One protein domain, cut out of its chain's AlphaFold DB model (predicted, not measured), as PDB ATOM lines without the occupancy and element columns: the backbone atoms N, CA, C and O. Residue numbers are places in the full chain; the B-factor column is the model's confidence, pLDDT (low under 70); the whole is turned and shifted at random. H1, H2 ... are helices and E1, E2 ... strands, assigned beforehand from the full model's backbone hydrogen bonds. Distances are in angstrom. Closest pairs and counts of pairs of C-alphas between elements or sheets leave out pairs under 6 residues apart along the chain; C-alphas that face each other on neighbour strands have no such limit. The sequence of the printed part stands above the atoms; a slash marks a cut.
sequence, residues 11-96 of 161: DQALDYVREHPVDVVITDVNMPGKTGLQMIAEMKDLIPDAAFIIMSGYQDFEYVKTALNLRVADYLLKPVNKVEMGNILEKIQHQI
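AT A GLANCE: This is residues 11 to 96 of the 161 residues of the protein "Response regulator receiver domain protein" of Streptococcus parasanguinis F0405 (UniProt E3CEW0). A small parallel sheet lies between helices, H2 and H3 over one face and H4 over the other, in three layers. H1 packs on H2, off the sheet. The printed part has 86 residues, with named elements in the order H1 E1 H2 E2 H3 E3 H4; the sheet's order is E1 E2 E3, the class mixed. It is compact, with a radius of gyration of the C-alphas of 12.5 A and spans of 32 by 32 by 21 A.

IN THESE COORDINATES: Start at C-alpha 11, (-31.417, 29.822, 39.770), where H1, residues 11 to 19, begins. Next find E1 at 24 to 28, H2 at 36 to 46, E2 at 51 to 56, 16.8 A long, H3 at 61 to 69 and E3 at 74 to 77. H4, 82 to 96, 20.9 A long, ends at C-alpha 96, (-47.767, 35.800, 59.006).

HOW THE PARTS SIT: Look first at E2, parallel to E1 and E3: N 27 and O 53, 3.0 A, and N 56 and O 76, 2.8 A, are within hydrogen-bond range. E1, H2, E2 and E2, H3, E3 are strand-helix-strand units, parallel neighbour strands with a helix between, with right-handed crossovers. H2 and H3 are on the same face, along the strands, and only just touch, with 3 pairs of C-alphas within 8 A, the closest Leu 37 and Ala 67, 6.6 A. H4, on the opposite face, lies over E2; their closest C-alphas are Ile 92 and Ala 51, 7.1 A. H1 touches H2, closest C-alphas Arg 18 and Leu 46, 6.4 A. Every O i to N i+4 pair is within hydrogen-bond range in H3 and H4, 4 of 5 in H1, 5 of 7 in H2.

THE WHOLE: The farthest C-alphas, Gly 33 and His 94, are 34.0 A apart. The printed part has no cut, no link is long, and no printed residue is under 70 in pLDDT.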
ATOM      1  N   ASP A  11     -31.912  31.160  39.461       92.31
ATOM      2  CA  ASP A  11     -31.417  29.822  39.770       92.31
ATOM      3  C   ASP A  11     -30.745  29.821  41.149       92.31
ATOM      4  O   ASP A  11     -31.075  28.976  41.980       92.31
ATOM      5  N   GLN A  12     -29.944  30.847  41.462       94.00
ATOM      6  CA  GLN A  12     -29.403  31.074  42.809       94.00
ATOM      7  C   GLN A  12     -30.510  31.191  43.863       94.00
ATOM      8  O   GLN A  12     -30.414  30.619  44.951       94.00
ATOM      9  N   ALA A  13     -31.580  31.927  43.546       95.31
ATOM     10  CA  ALA A  13     -32.700  32.101  44.460       95.31
ATOM     11  C   ALA A  13     -33.457  30.781  44.689       95.31
ATOM     12  O   ALA A  13     -33.791  30.454  45.828       95.31
ATOM     13  N   LEU A  14     -33.707  30.012  43.622       94.94
ATOM     14  CA  LEU A  14     -34.359  28.700  43.685       94.94
ATOM     15  C   LEU A  14     -33.529  27.689  44.477       94.94
ATOM     16  O   LEU A  14     -34.087  26.957  45.291       94.94
ATOM     17  N   ASP A  15     -32.213  27.657  44.270       94.88
ATOM     18  CA  ASP A  15     -31.302  26.789  45.017       94.88
ATOM     19  C   ASP A  15     -31.340  27.109  46.515       94.88
ATOM     20  O   ASP A  15     -31.508  26.199  47.331       94.88
ATOM     21  N   TYR A  16     -31.299  28.395  46.882       94.50
ATOM     22  CA  TYR A  16     -31.368  28.819  48.280       94.50
ATOM     23  C   TYR A  16     -32.676  28.385  48.960       94.50
ATOM     24  O   TYR A  16     -32.637  27.765  50.026       94.50
ATOM     25  N   VAL A  17     -33.838  28.660  48.346       93.75
ATOM     26  CA  VAL A  17     -35.145  28.399  48.986       93.75
ATOM     27  C   VAL A  17     -35.491  26.913  49.109       93.75
ATOM     28  O   VAL A  17     -36.340  26.563  49.928       93.75
ATOM     29  N   ARG A  18     -34.840  26.027  48.340       90.75
ATOM     30  CA  ARG A  18     -35.001  24.568  48.501       90.75
ATOM     31  C   ARG A  18     -34.473  24.070  49.843       90.75
ATOM     32  O   ARG A  18     -35.017  23.111  50.389       90.75
ATOM     33  N   GLU A  19     -33.423  24.698  50.357       91.81
ATOM     34  CA  GLU A  19     -32.797  24.325  51.628       91.81
ATOM     35  C   GLU A  19     -33.225  25.245  52.778       91.81
ATOM     36  O   GLU A  19     -33.305  24.812  53.928       91.81
ATOM     37  N   HIS A  20     -33.549  26.499  52.459       91.25
ATOM     38  CA  HIS A  20     -33.830  27.559  53.420       91.25
ATOM     39  C   HIS A  20     -35.169  28.231  53.075       91.25
ATOM     40  O   HIS A  20     -35.181  29.251  52.381       91.25
ATOM     41  N   PRO A  21     -36.314  27.681  53.523       86.56
ATOM     42  CA  PRO A  21     -37.609  28.297  53.259       86.56
ATOM     43  C   PRO A  21     -37.677  29.699  53.882       86.56
ATOM     44  O   PRO A  21     -37.195  29.921  54.993       86.56
ATOM     45  N   VAL A  22     -38.291  30.638  53.162       92.31
ATOM     46  CA  VAL A  22     -38.438  32.044  53.568       92.31
ATOM     47  C   VAL A  22     -39.904  32.460  53.553       92.31
ATOM     48  O   VAL A  22     -40.696  31.918  52.785       92.31
ATOM     49  N   ASP A  23     -40.260  33.456  54.365       92.69
ATOM     50  CA  ASP A  23     -41.642  33.941  54.448       92.69
ATOM     51  C   ASP A  23     -42.006  34.939  53.340       92.69
ATOM     52  O   ASP A  23     -43.177  35.084  52.988       92.69
ATOM     53  N   VAL A  24     -41.020  35.672  52.812       95.56
ATOM     54  CA  VAL A  24     -41.229  36.728  51.814       95.56
ATOM     55  C   VAL A  24     -40.128  36.685  50.762       95.56
ATOM     56  O   VAL A  24     -38.946  36.665  51.098       95.56
ATOM     57  N   VAL A  25     -40.519  36.740  49.490       96.69
ATOM     58  CA  VAL A  25     -39.616  36.894  48.344       96.69
ATOM     59  C   VAL A  25     -39.955  38.192  47.624       96.69
ATOM     60  O   VAL A  25     -41.104  38.420  47.248       96.69
ATOM     61  N   ILE A  26     -38.950  39.037  47.405       96.19
ATOM     62  CA  ILE A  26     -39.067  40.271  46.624       96.19
ATOM     63  C   ILE A  26     -38.157  40.125  45.405       96.19
ATOM     64  O   ILE A  26     -36.965  39.883  45.569       96.19
ATOM     65  N   THR A  27     -38.695  40.272  44.196       95.25
ATOM     66  CA  THR A  27     -37.944  40.042  42.946       95.25
ATOM     67  C   THR A  27     -38.185  41.137  41.914       95.25
ATOM     68  O   THR A  27     -39.243  41.762  41.899       95.25
ATOM     69  N   ASP A  28     -37.226  41.347  41.011       92.94
ATOM     70  CA  ASP A  28     -37.483  42.051  39.748       92.94
ATOM     71  C   ASP A  28     -38.296  41.151  38.798       92.94
ATOM     72  O   ASP A  28     -38.187  39.924  38.867       92.94
ATOM     73  N   VAL A  29     -39.090  41.736  37.897       89.88
ATOM     74  CA  VAL A  29     -39.660  41.011  36.749       89.88
ATOM     75  C   VAL A  29     -38.555  40.606  35.784       89.88
ATOM     76  O   VAL A  29     -38.515  39.455  35.347       89.88
ATOM     77  N   ASN A  30     -37.662  41.542  35.462       85.75
ATOM     78  CA  ASN A  30     -36.652  41.355  34.433       85.75
ATOM     79  C   ASN A  30     -35.316  41.001  35.073       85.75
ATOM     80  O   ASN A  30     -34.629  41.852  35.632       85.75
ATOM     81  N   MET A  31     -34.948  39.734  34.943       85.12
ATOM     82  CA  MET A  31     -33.642  39.207  35.318       85.12
ATOM     83  C   MET A  31     -33.054  38.449  34.121       85.12
ATOM     84  O   MET A  31     -33.816  37.955  33.280       85.12
ATOM     85  N   PRO A  32     -31.719  38.357  33.997       77.12
ATOM     86  CA  PRO A  32     -31.092  37.528  32.977       77.12
ATOM     87  C   PRO A  32     -31.560  36.067  33.064       77.12
ATOM     88  O   PRO A  32     -31.691  35.501  34.146       77.12
ATOM     89  N   GLY A  33     -31.802  35.444  31.910       88.56
ATOM     90  CA  GLY A  33     -32.206  34.039  31.824       88.56
ATOM     91  C   GLY A  33     -33.688  33.809  32.129       88.56
ATOM     92  O   GLY A  33     -34.467  33.577  31.205       88.56
ATOM     93  N   LYS A  34     -34.075  33.864  33.407       90.12
ATOM     94  CA  LYS A  34     -35.435  33.552  33.882       90.12
ATOM     95  C   LYS A  34     -36.057  34.768  34.564       90.12
ATOM     96  O   LYS A  34     -35.468  35.358  35.463       90.12
ATOM     97  N   THR A  35     -37.271  35.128  34.151       92.88
ATOM     98  CA  THR A  35     -38.017  36.251  34.745       92.88
ATOM     99  C   THR A  35     -38.432  35.957  36.187       92.88
ATOM    100  O   THR A  35     -38.648  34.802  36.560       92.88
ATOM    101  N   GLY A  36     -38.653  37.004  36.987       94.12
ATOM    102  CA  GLY A  36     -39.171  36.844  38.351       94.12
ATOM    103  C   GLY A  36     -40.533  36.152  38.399       94.12
ATOM    104  O   GLY A  36     -40.798  35.375  39.309       94.12
ATOM    105  N   LEU A  37     -41.381  36.357  37.384       95.31
ATOM    106  CA  LEU A  37     -42.675  35.675  37.261       95.31
ATOM    107  C   LEU A  37     -42.516  34.159  37.082       95.31
ATOM    108  O   LEU A  37     -43.203  33.385  37.743       95.31
ATOM    109  N   GLN A  38     -41.594  33.735  36.215       95.56
ATOM    110  CA  GLN A  38     -41.286  32.315  36.014       95.56
ATOM    111  C   GLN A  38     -40.666  31.699  37.273       95.56
ATOM    112  O   GLN A  38     -41.072  30.616  37.683       95.56
ATOM    113  N   MET A  39     -39.748  32.417  37.925       96.25
ATOM    114  CA  MET A  39     -39.162  31.996  39.196       96.25
ATOM    115  C   MET A  39     -40.234  31.790  40.275       96.25
ATOM    116  O   MET A  39     -40.246  30.757  40.936       96.25
ATOM    117  N   ILE A  40     -41.165  32.738  40.430       96.88
ATOM    118  CA  ILE A  40     -42.259  32.642  41.406       96.88
ATOM    119  C   ILE A  40     -43.158  31.439  41.118       96.88
ATOM    120  O   ILE A  40     -43.603  30.776  42.055       96.88
ATOM    121  N   ALA A  41     -43.436  31.147  39.844       96.19
ATOM    122  CA  ALA A  41     -44.236  29.985  39.472       96.19
ATOM    123  C   ALA A  41     -43.608  28.675  39.983       96.19
ATOM    124  O   ALA A  41     -44.323  27.851  40.539       96.19
ATOM    125  N   GLU A  42     -42.285  28.526  39.875       95.12
ATOM    126  CA  GLU A  42     -41.550  27.369  40.409       95.12
ATOM    127  C   GLU A  42     -41.450  27.397  41.945       95.12
ATOM    128  O   GLU A  42     -41.630  26.376  42.609       95.12
ATOM    129  N   MET A  43     -41.203  28.570  42.537       94.62
ATOM    130  CA  MET A  43     -41.081  28.716  43.992       94.62
ATOM    131  C   MET A  43     -42.369  28.374  44.734       94.62
ATOM    132  O   MET A  43     -42.301  27.949  45.881       94.62
ATOM    133  N   LYS A  44     -43.541  28.520  44.113       90.31
ATOM    134  CA  LYS A  44     -44.818  28.180  44.758       90.31
ATOM    135  C   LYS A  44     -44.968  26.711  45.110       90.31
ATOM    136  O   LYS A  44     -45.678  26.411  46.064       90.31
ATOM    137  N   ASP A  45     -44.287  25.821  44.399       89.19
ATOM    138  CA  ASP A  45     -44.271  24.402  44.751       89.19
ATOM    139  C   ASP A  45     -43.311  24.115  45.919       89.19
ATOM    140  O   ASP A  45     -43.494  23.143  46.651       89.19
ATOM    141  N   LEU A  46     -42.303  24.972  46.120       86.69
ATOM    142  CA  LEU A  46     -41.261  24.822  47.142       86.69
ATOM    143  C   LEU A  46     -41.628  25.510  48.466       86.69
ATOM    144  O   LEU A  46     -41.429  24.949  49.541       86.69
ATOM    145  N   ILE A  47     -42.173  26.722  48.379       88.12
ATOM    146  CA  ILE A  47     -42.522  27.611  49.493       88.12
ATOM    147  C   ILE A  47     -43.940  28.189  49.286       88.12
ATOM    148  O   ILE A  47     -44.107  29.397  49.108       88.12
ATOM    149  N   PRO A  48     -44.991  27.343  49.293       86.62
ATOM    150  CA  PRO A  48     -46.365  27.749  48.962       86.62
ATOM    151  C   PRO A  48     -46.955  28.813  49.895       86.62
ATOM    152  O   PRO A  48     -47.850  29.553  49.484       86.62
ATOM    153  N   ASP A  49     -46.458  28.890  51.130       85.50
ATOM    154  CA  ASP A  49     -46.928  29.829  52.151       85.50
ATOM    155  C   ASP A  49     -46.198  31.184  52.105       85.50
ATOM    156  O   ASP A  49     -46.568  32.104  52.837       85.50
ATOM    157  N   ALA A  50     -45.173  31.329  51.255       89.69
ATOM    158  CA  ALA A  50     -44.422  32.571  51.135       89.69
ATOM    159  C   ALA A  50     -45.227  33.660  50.411       89.69
ATOM    160  O   ALA A  50     -45.939  33.418  49.431       89.69
ATOM    161  N   ALA A  51     -45.061  34.900  50.862       94.38
ATOM    162  CA  ALA A  51     -45.564  36.074  50.167       94.38
ATOM    163  C   ALA A  51     -44.572  36.508  49.077       94.38
ATOM    164  O   ALA A  51     -43.384  36.690  49.331       94.38
ATOM    165  N   PHE A  52     -45.066  36.724  47.860       96.06
ATOM    166  CA  PHE A  52     -44.239  37.143  46.727       96.06
ATOM    167  C   PHE A  52     -44.540  38.596  46.368       96.06
ATOM    168  O   PHE A  52     -45.699  38.934  46.158       96.06
ATOM    169  N   ILE A  53     -43.524  39.447  46.267       95.94
ATOM    170  CA  ILE A  53     -43.646  40.830  45.794       95.94
ATOM    171  C   ILE A  53     -42.814  40.967  44.528       95.94
ATOM    172  O   ILE A  53     -41.642  40.586  44.485       95.94
ATOM    173  N   ILE A  54     -43.416  41.542  43.497       94.88
ATOM    174  CA  ILE A  54     -42.740  41.817  42.235       94.88
ATOM    175  C   ILE A  54     -42.437  43.306  42.135       94.88
ATOM    176  O   ILE A  54     -43.274  44.133  42.474       94.88
ATOM    177  N   MET A  55     -41.258  43.652  41.629       93.56
ATOM    178  CA  MET A  55     -40.878  45.013  41.263       93.56
ATOM    179  C   MET A  55     -40.610  45.081  39.763       93.56
ATOM    180  O   MET A  55     -39.881  44.250  39.234       93.56
ATOM    181  N   SER A  56     -41.127  46.092  39.073       88.19
ATOM    182  CA  SER A  56     -40.940  46.231  37.627       88.19
ATOM    183  C   SER A  56     -40.692  47.667  37.207       88.19
ATOM    184  O   SER A  56     -41.354  48.584  37.680       88.19
ATOM    185  N   GLY A  57     -39.769  47.872  36.268       87.62
ATOM    186  CA  GLY A  57     -39.628  49.150  35.561       87.62
ATOM    187  C   GLY A  57     -40.676  49.373  34.466       87.62
ATOM    188  O   GLY A  57     -40.717  50.453  33.885       87.62
ATOM    189  N   TYR A  58     -41.508  48.369  34.175       78.69
ATOM    190  CA  TYR A  58     -42.427  48.372  33.042       78.69
ATOM    191  C   TYR A  58     -43.880  48.234  33.497       78.69
ATOM    192  O   TYR A  58     -44.224  47.395  34.334       78.69
ATOM    193  N   GLN A  59     -44.747  49.021  32.865       77.25
ATOM    194  CA  GLN A  59     -46.202  48.885  32.947       77.25
ATOM    195  C   GLN A  59     -46.711  47.953  31.840       77.25
ATOM    196  O   GLN A  59     -47.564  48.329  31.039       77.25
ATOM    197  N   ASP A  60     -46.145  46.749  31.761       87.38
ATOM    198  CA  ASP A  60     -46.615  45.737  30.818       87.38
ATOM    199  C   ASP A  60     -47.845  45.024  31.396       87.38
ATOM    200  O   ASP A  60     -47.803  44.436  32.482       87.38
ATOM    201  N   PHE A  61     -48.956  45.096  30.665       88.88
ATOM    202  CA  PHE A  61     -50.223  44.509  31.081       88.88
ATOM    203  C   PHE A  61     -50.146  42.984  31.243       88.88
ATOM    204  O   PHE A  61     -50.755  42.437  32.166       88.88
ATOM    205  N   GLU A  62     -49.372  42.290  30.406       91.44
ATOM    206  CA  GLU A  62     -49.239  40.834  30.485       91.44
ATOM    207  C   GLU A  62     -48.456  40.409  31.732       91.44
ATOM    208  O   GLU A  62     -48.799  39.407  32.371       91.44
ATOM    209  N   TYR A  63     -47.464  41.199  32.161       92.25
ATOM    210  CA  TYR A  63     -46.768  40.959  33.430       92.25
ATOM    211  C   TYR A  63     -47.686  41.135  34.632       92.25
ATOM    212  O   TYR A  63     -47.713  40.266  35.505       92.25
ATOM    213  N   VAL A  64     -48.488  42.200  34.655       91.06
ATOM    214  CA  VAL A  64     -49.467  42.426  35.730       91.06
ATOM    215  C   VAL A  64     -50.481  41.282  35.776       91.06
ATOM    216  O   VAL A  64     -50.727  40.709  36.837       91.06
ATOM    217  N   LYS A  65     -51.025  40.879  34.624       94.62
ATOM    218  CA  LYS A  65     -51.974  39.764  34.527       94.62
ATOM    219  C   LYS A  65     -51.369  38.448  35.021       94.62
ATOM    220  O   LYS A  65     -52.023  37.702  35.749       94.62
ATOM    221  N   THR A  66     -50.115  38.175  34.670       95.00
ATOM    222  CA  THR A  66     -49.399  36.976  35.129       95.00
ATOM    223  C   THR A  66     -49.157  37.020  36.638       95.00
ATOM    224  O   THR A  66     -49.414  36.032  37.322       95.00
ATOM    225  N   ALA A  67     -48.748  38.170  37.181       94.06
ATOM    226  CA  ALA A  67     -48.562  38.372  38.616       94.06
ATOM    227  C   ALA A  67     -49.861  38.119  39.404       94.06
ATOM    228  O   ALA A  67     -49.855  37.411  40.414       94.06
ATOM    229  N   LEU A  68     -50.992  38.624  38.899       91.94
ATOM    230  CA  LEU A  68     -52.318  38.384  39.475       91.94
ATOM    231  C   LEU A  68     -52.702  36.899  39.438       91.94
ATOM    232  O   LEU A  68     -53.174  36.367  40.443       91.94
ATOM    233  N   ASN A  69     -52.459  36.209  38.319       95.12
ATOM    234  CA  ASN A  69     -52.717  34.768  38.199       95.12
ATOM    235  C   ASN A  69     -51.861  33.947  39.169       95.12
ATOM    236  O   ASN A  69     -52.337  32.972  39.749       95.12
ATOM    237  N   LEU A  70     -50.618  34.375  39.387       94.25
ATOM    238  CA  LEU A  70     -49.731  33.807  40.391       94.25
ATOM    239  C   LEU A  70     -50.121  34.225  41.816       94.25
ATOM    240  O   LEU A  70     -49.544  33.708  42.762       94.25
ATOM    241  N   ARG A  71     -51.107  35.102  42.033       93.81
ATOM    242  CA  ARG A  71     -51.499  35.569  43.376       93.81
ATOM    243  C   ARG A  71     -50.293  36.071  44.173       93.81
ATOM    244  O   ARG A  71     -50.063  35.644  45.307       93.81
ATOM    245  N   VAL A  72     -49.470  36.904  43.544       94.00
ATOM    246  CA  VAL A  72     -48.434  37.634  44.280       94.00
ATOM    247  C   VAL A  72     -49.102  38.553  45.306       94.00
ATOM    248  O   VAL A  72     -50.246  38.968  45.122       94.00
ATOM    249  N   ALA A  73     -48.403  38.846  46.397       93.12
ATOM    250  CA  ALA A  73     -48.878  39.769  47.416       93.12
ATOM    251  C   ALA A  73     -49.016  41.189  46.855       93.12
ATOM    252  O   ALA A  73     -49.999  41.857  47.167       93.12
ATOM    253  N   ASP A  74     -48.059  41.619  46.022       94.56
ATOM    254  CA  ASP A  74     -48.117  42.915  45.348       94.56
ATOM    255  C   ASP A  74     -47.215  42.995  44.097       94.56
ATOM    256  O   ASP A  74     -46.284  42.197  43.926       94.56
ATOM    257  N   TYR A  75     -47.491  43.977  43.235       93.62
ATOM    258  CA  TYR A  75     -46.703  44.341  42.057       93.62
ATOM    259  C   TYR A  75     -46.393  45.842  42.104       93.62
ATOM    260  O   TYR A  75     -47.264  46.684  41.901       93.62
ATOM    261  N   LEU A  76     -45.124  46.176  42.320       91.75
ATOM    262  CA  LEU A  76     -44.632  47.532  42.514       91.75
ATOM    263  C   LEU A  76     -43.929  48.062  41.268       91.75
ATOM    264  O   LEU A  76     -43.065  47.404  40.684       91.75
ATOM    265  N   LEU A  77     -44.241  49.301  40.892       91.94
ATOM    266  CA  LEU A  77     -43.536  49.993  39.817       91.94
ATOM    267  C   LEU A  77     -42.277  50.685  40.339       91.94
ATOM    268  O   LEU A  77     -42.271  51.294  41.408       91.94
ATOM    269  N   LYS A  78     -41.195  50.607  39.565       90.50
ATOM    270  CA  LYS A  78     -39.956  51.342  39.823       90.50
ATOM    271  C   LYS A  78     -40.077  52.774  39.270       90.50
ATOM    272  O   LYS A  78     -40.571  52.937  38.155       90.50
ATOM    273  N   PRO A  79     -39.581  53.802  39.985       91.50
ATOM    274  CA  PRO A  79     -38.909  53.730  41.284       91.50
ATOM    275  C   PRO A  79     -39.880  53.394  42.425       91.50
ATOM    276  O   PRO A  79     -40.945  53.991  42.537       91.50
ATOM    277  N   VAL A  80     -39.484  52.453  43.288       88.69
ATOM    278  CA  VAL A  80     -40.354  51.949  44.359       88.69
ATOM    279  C   VAL A  80     -40.580  53.030  45.413       88.69
ATOM    280  O   VAL A  80     -39.627  53.582  45.975       88.69
ATOM    281  N   ASN A  81     -41.846  53.295  45.726       90.56
ATOM    282  CA  ASN A  81     -42.214  54.157  46.836       90.56
ATOM    283  C   ASN A  81     -41.957  53.431  48.169       90.56
ATOM    284  O   ASN A  81     -42.549  52.396  48.465       90.56
ATOM    285  N   LYS A  82     -41.076  53.993  49.003       89.31
ATOM    286  CA  LYS A  82     -40.691  53.394  50.292       89.31
ATOM    287  C   LYS A  82     -41.858  53.267  51.274       89.31
ATOM    288  O   LYS A  82     -41.873  52.327  52.060       89.31
ATOM    289  N   VAL A  83     -42.811  54.201  51.238       92.62
ATOM    290  CA  VAL A  83     -43.996  54.171  52.110       92.62
ATOM    291  C   VAL A  83     -44.918  53.030  51.693       92.62
ATOM    292  O   VAL A  83     -45.362  52.258  52.532       92.62
ATOM    293  N   GLU A  84     -45.148  52.885  50.390       91.50
ATOM    294  CA  GLU A  84     -45.952  51.798  49.828       91.50
ATOM    295  C   GLU A  84     -45.352  50.426  50.154       91.50
ATOM    296  O   GLU A  84     -46.039  49.569  50.708       91.50
ATOM    297  N   MET A  85     -44.044  50.254  49.923       91.88
ATOM    298  CA  MET A  85     -43.321  49.036  50.293       91.88
ATOM    299  C   MET A  85     -43.436  48.733  51.793       91.88
ATOM    300  O   MET A  85     -43.679  47.590  52.176       91.88
ATOM    301  N   GLY A  86     -43.289  49.753  52.646       90.75
ATOM    302  CA  GLY A  86     -43.445  49.615  54.095       90.75
ATOM    303  C   GLY A  86     -44.829  49.097  54.486       90.75
ATOM    304  O   GLY A  86     -44.924  48.126  55.232       90.75
ATOM    305  N   ASN A  87     -45.889  49.675  53.914       94.12
ATOM    306  CA  ASN A  87     -47.270  49.262  54.175       94.12
ATOM    307  C   ASN A  87     -47.539  47.814  53.730       94.12
ATOM    308  O   ASN A  87     -48.236  47.065  54.416       94.12
ATOM    309  N   ILE A  88     -46.983  47.402  52.585       91.88
ATOM    310  CA  ILE A  88     -47.105  46.026  52.082       91.88
ATOM    311  C   ILE A  88     -46.415  45.050  53.035       91.88
ATOM    312  O   ILE A  88     -47.009  44.042  53.421       91.88
ATOM    313  N   LEU A  89     -45.185  45.355  53.452       91.00
ATOM    314  CA  LEU A  89     -44.436  44.513  54.385       91.00
ATOM    315  C   LEU A  89     -45.122  44.417  55.752       91.00
ATOM    316  O   LEU A  89     -45.198  43.323  56.308       91.00
ATOM    317  N   GLU A  90     -45.673  45.517  56.270       92.12
ATOM    318  CA  GLU A  90     -46.443  45.528  57.520       92.12
ATOM    319  C   GLU A  90     -47.697  44.648  57.413       92.12
ATOM    320  O   GLU A  90     -47.956  43.804  58.277       92.12
ATOM    321  N   LYS A  91     -48.442  44.762  56.307       90.88
ATOM    322  CA  LYS A  91     -49.603  43.907  56.029       90.88
ATOM    323  C   LYS A  91     -49.217  42.426  55.983       90.88
ATOM    324  O   LYS A  91     -49.892  41.604  56.604       90.88
ATOM    325  N   ILE A  92     -48.136  42.083  55.282       89.94
ATOM    326  CA  ILE A  92     -47.633  40.704  55.194       89.94
ATOM    327  C   ILE A  92     -47.195  40.206  56.576       89.94
ATOM    328  O   ILE A  92     -47.544  39.095  56.971       89.94
ATOM    329  N   GLN A  93     -46.496  41.032  57.355       87.56
ATOM    330  CA  GLN A  93     -46.084  40.688  58.714       87.56
ATOM    331  C   GLN A  93     -47.287  40.353  59.601       87.56
ATOM    332  O   GLN A  93     -47.265  39.342  60.305       87.56
ATOM    333  N   HIS A  94     -48.353  41.153  59.546       85.94
ATOM    334  CA  HIS A  94     -49.583  40.854  60.276       85.94
ATOM    335  C   HIS A  94     -50.227  39.541  59.821       85.94
ATOM    336  O   HIS A  94     -50.659  38.760  60.667       85.94
ATOM    337  N   GLN A  95     -50.242  39.257  58.517       81.62
ATOM    338  CA  GLN A  95     -50.778  38.002  57.982       81.62
ATOM    339  C   GLN A  95     -49.973  36.774  58.428       81.62
ATOM    340  O   GLN A  95     -50.572  35.747  58.734       81.62
ATOM    341  N   ILE A  96     -48.645  36.882  58.525       80.69
ATOM    342  CA  ILE A  96     -47.767  35.800  59.006       80.69
ATOM    343  C   ILE A  96     -47.890  35.599  60.525       80.69
ATOM    344  O   ILE A  96     -47.740  34.480  61.013       80.69
TER     345      ILE A  96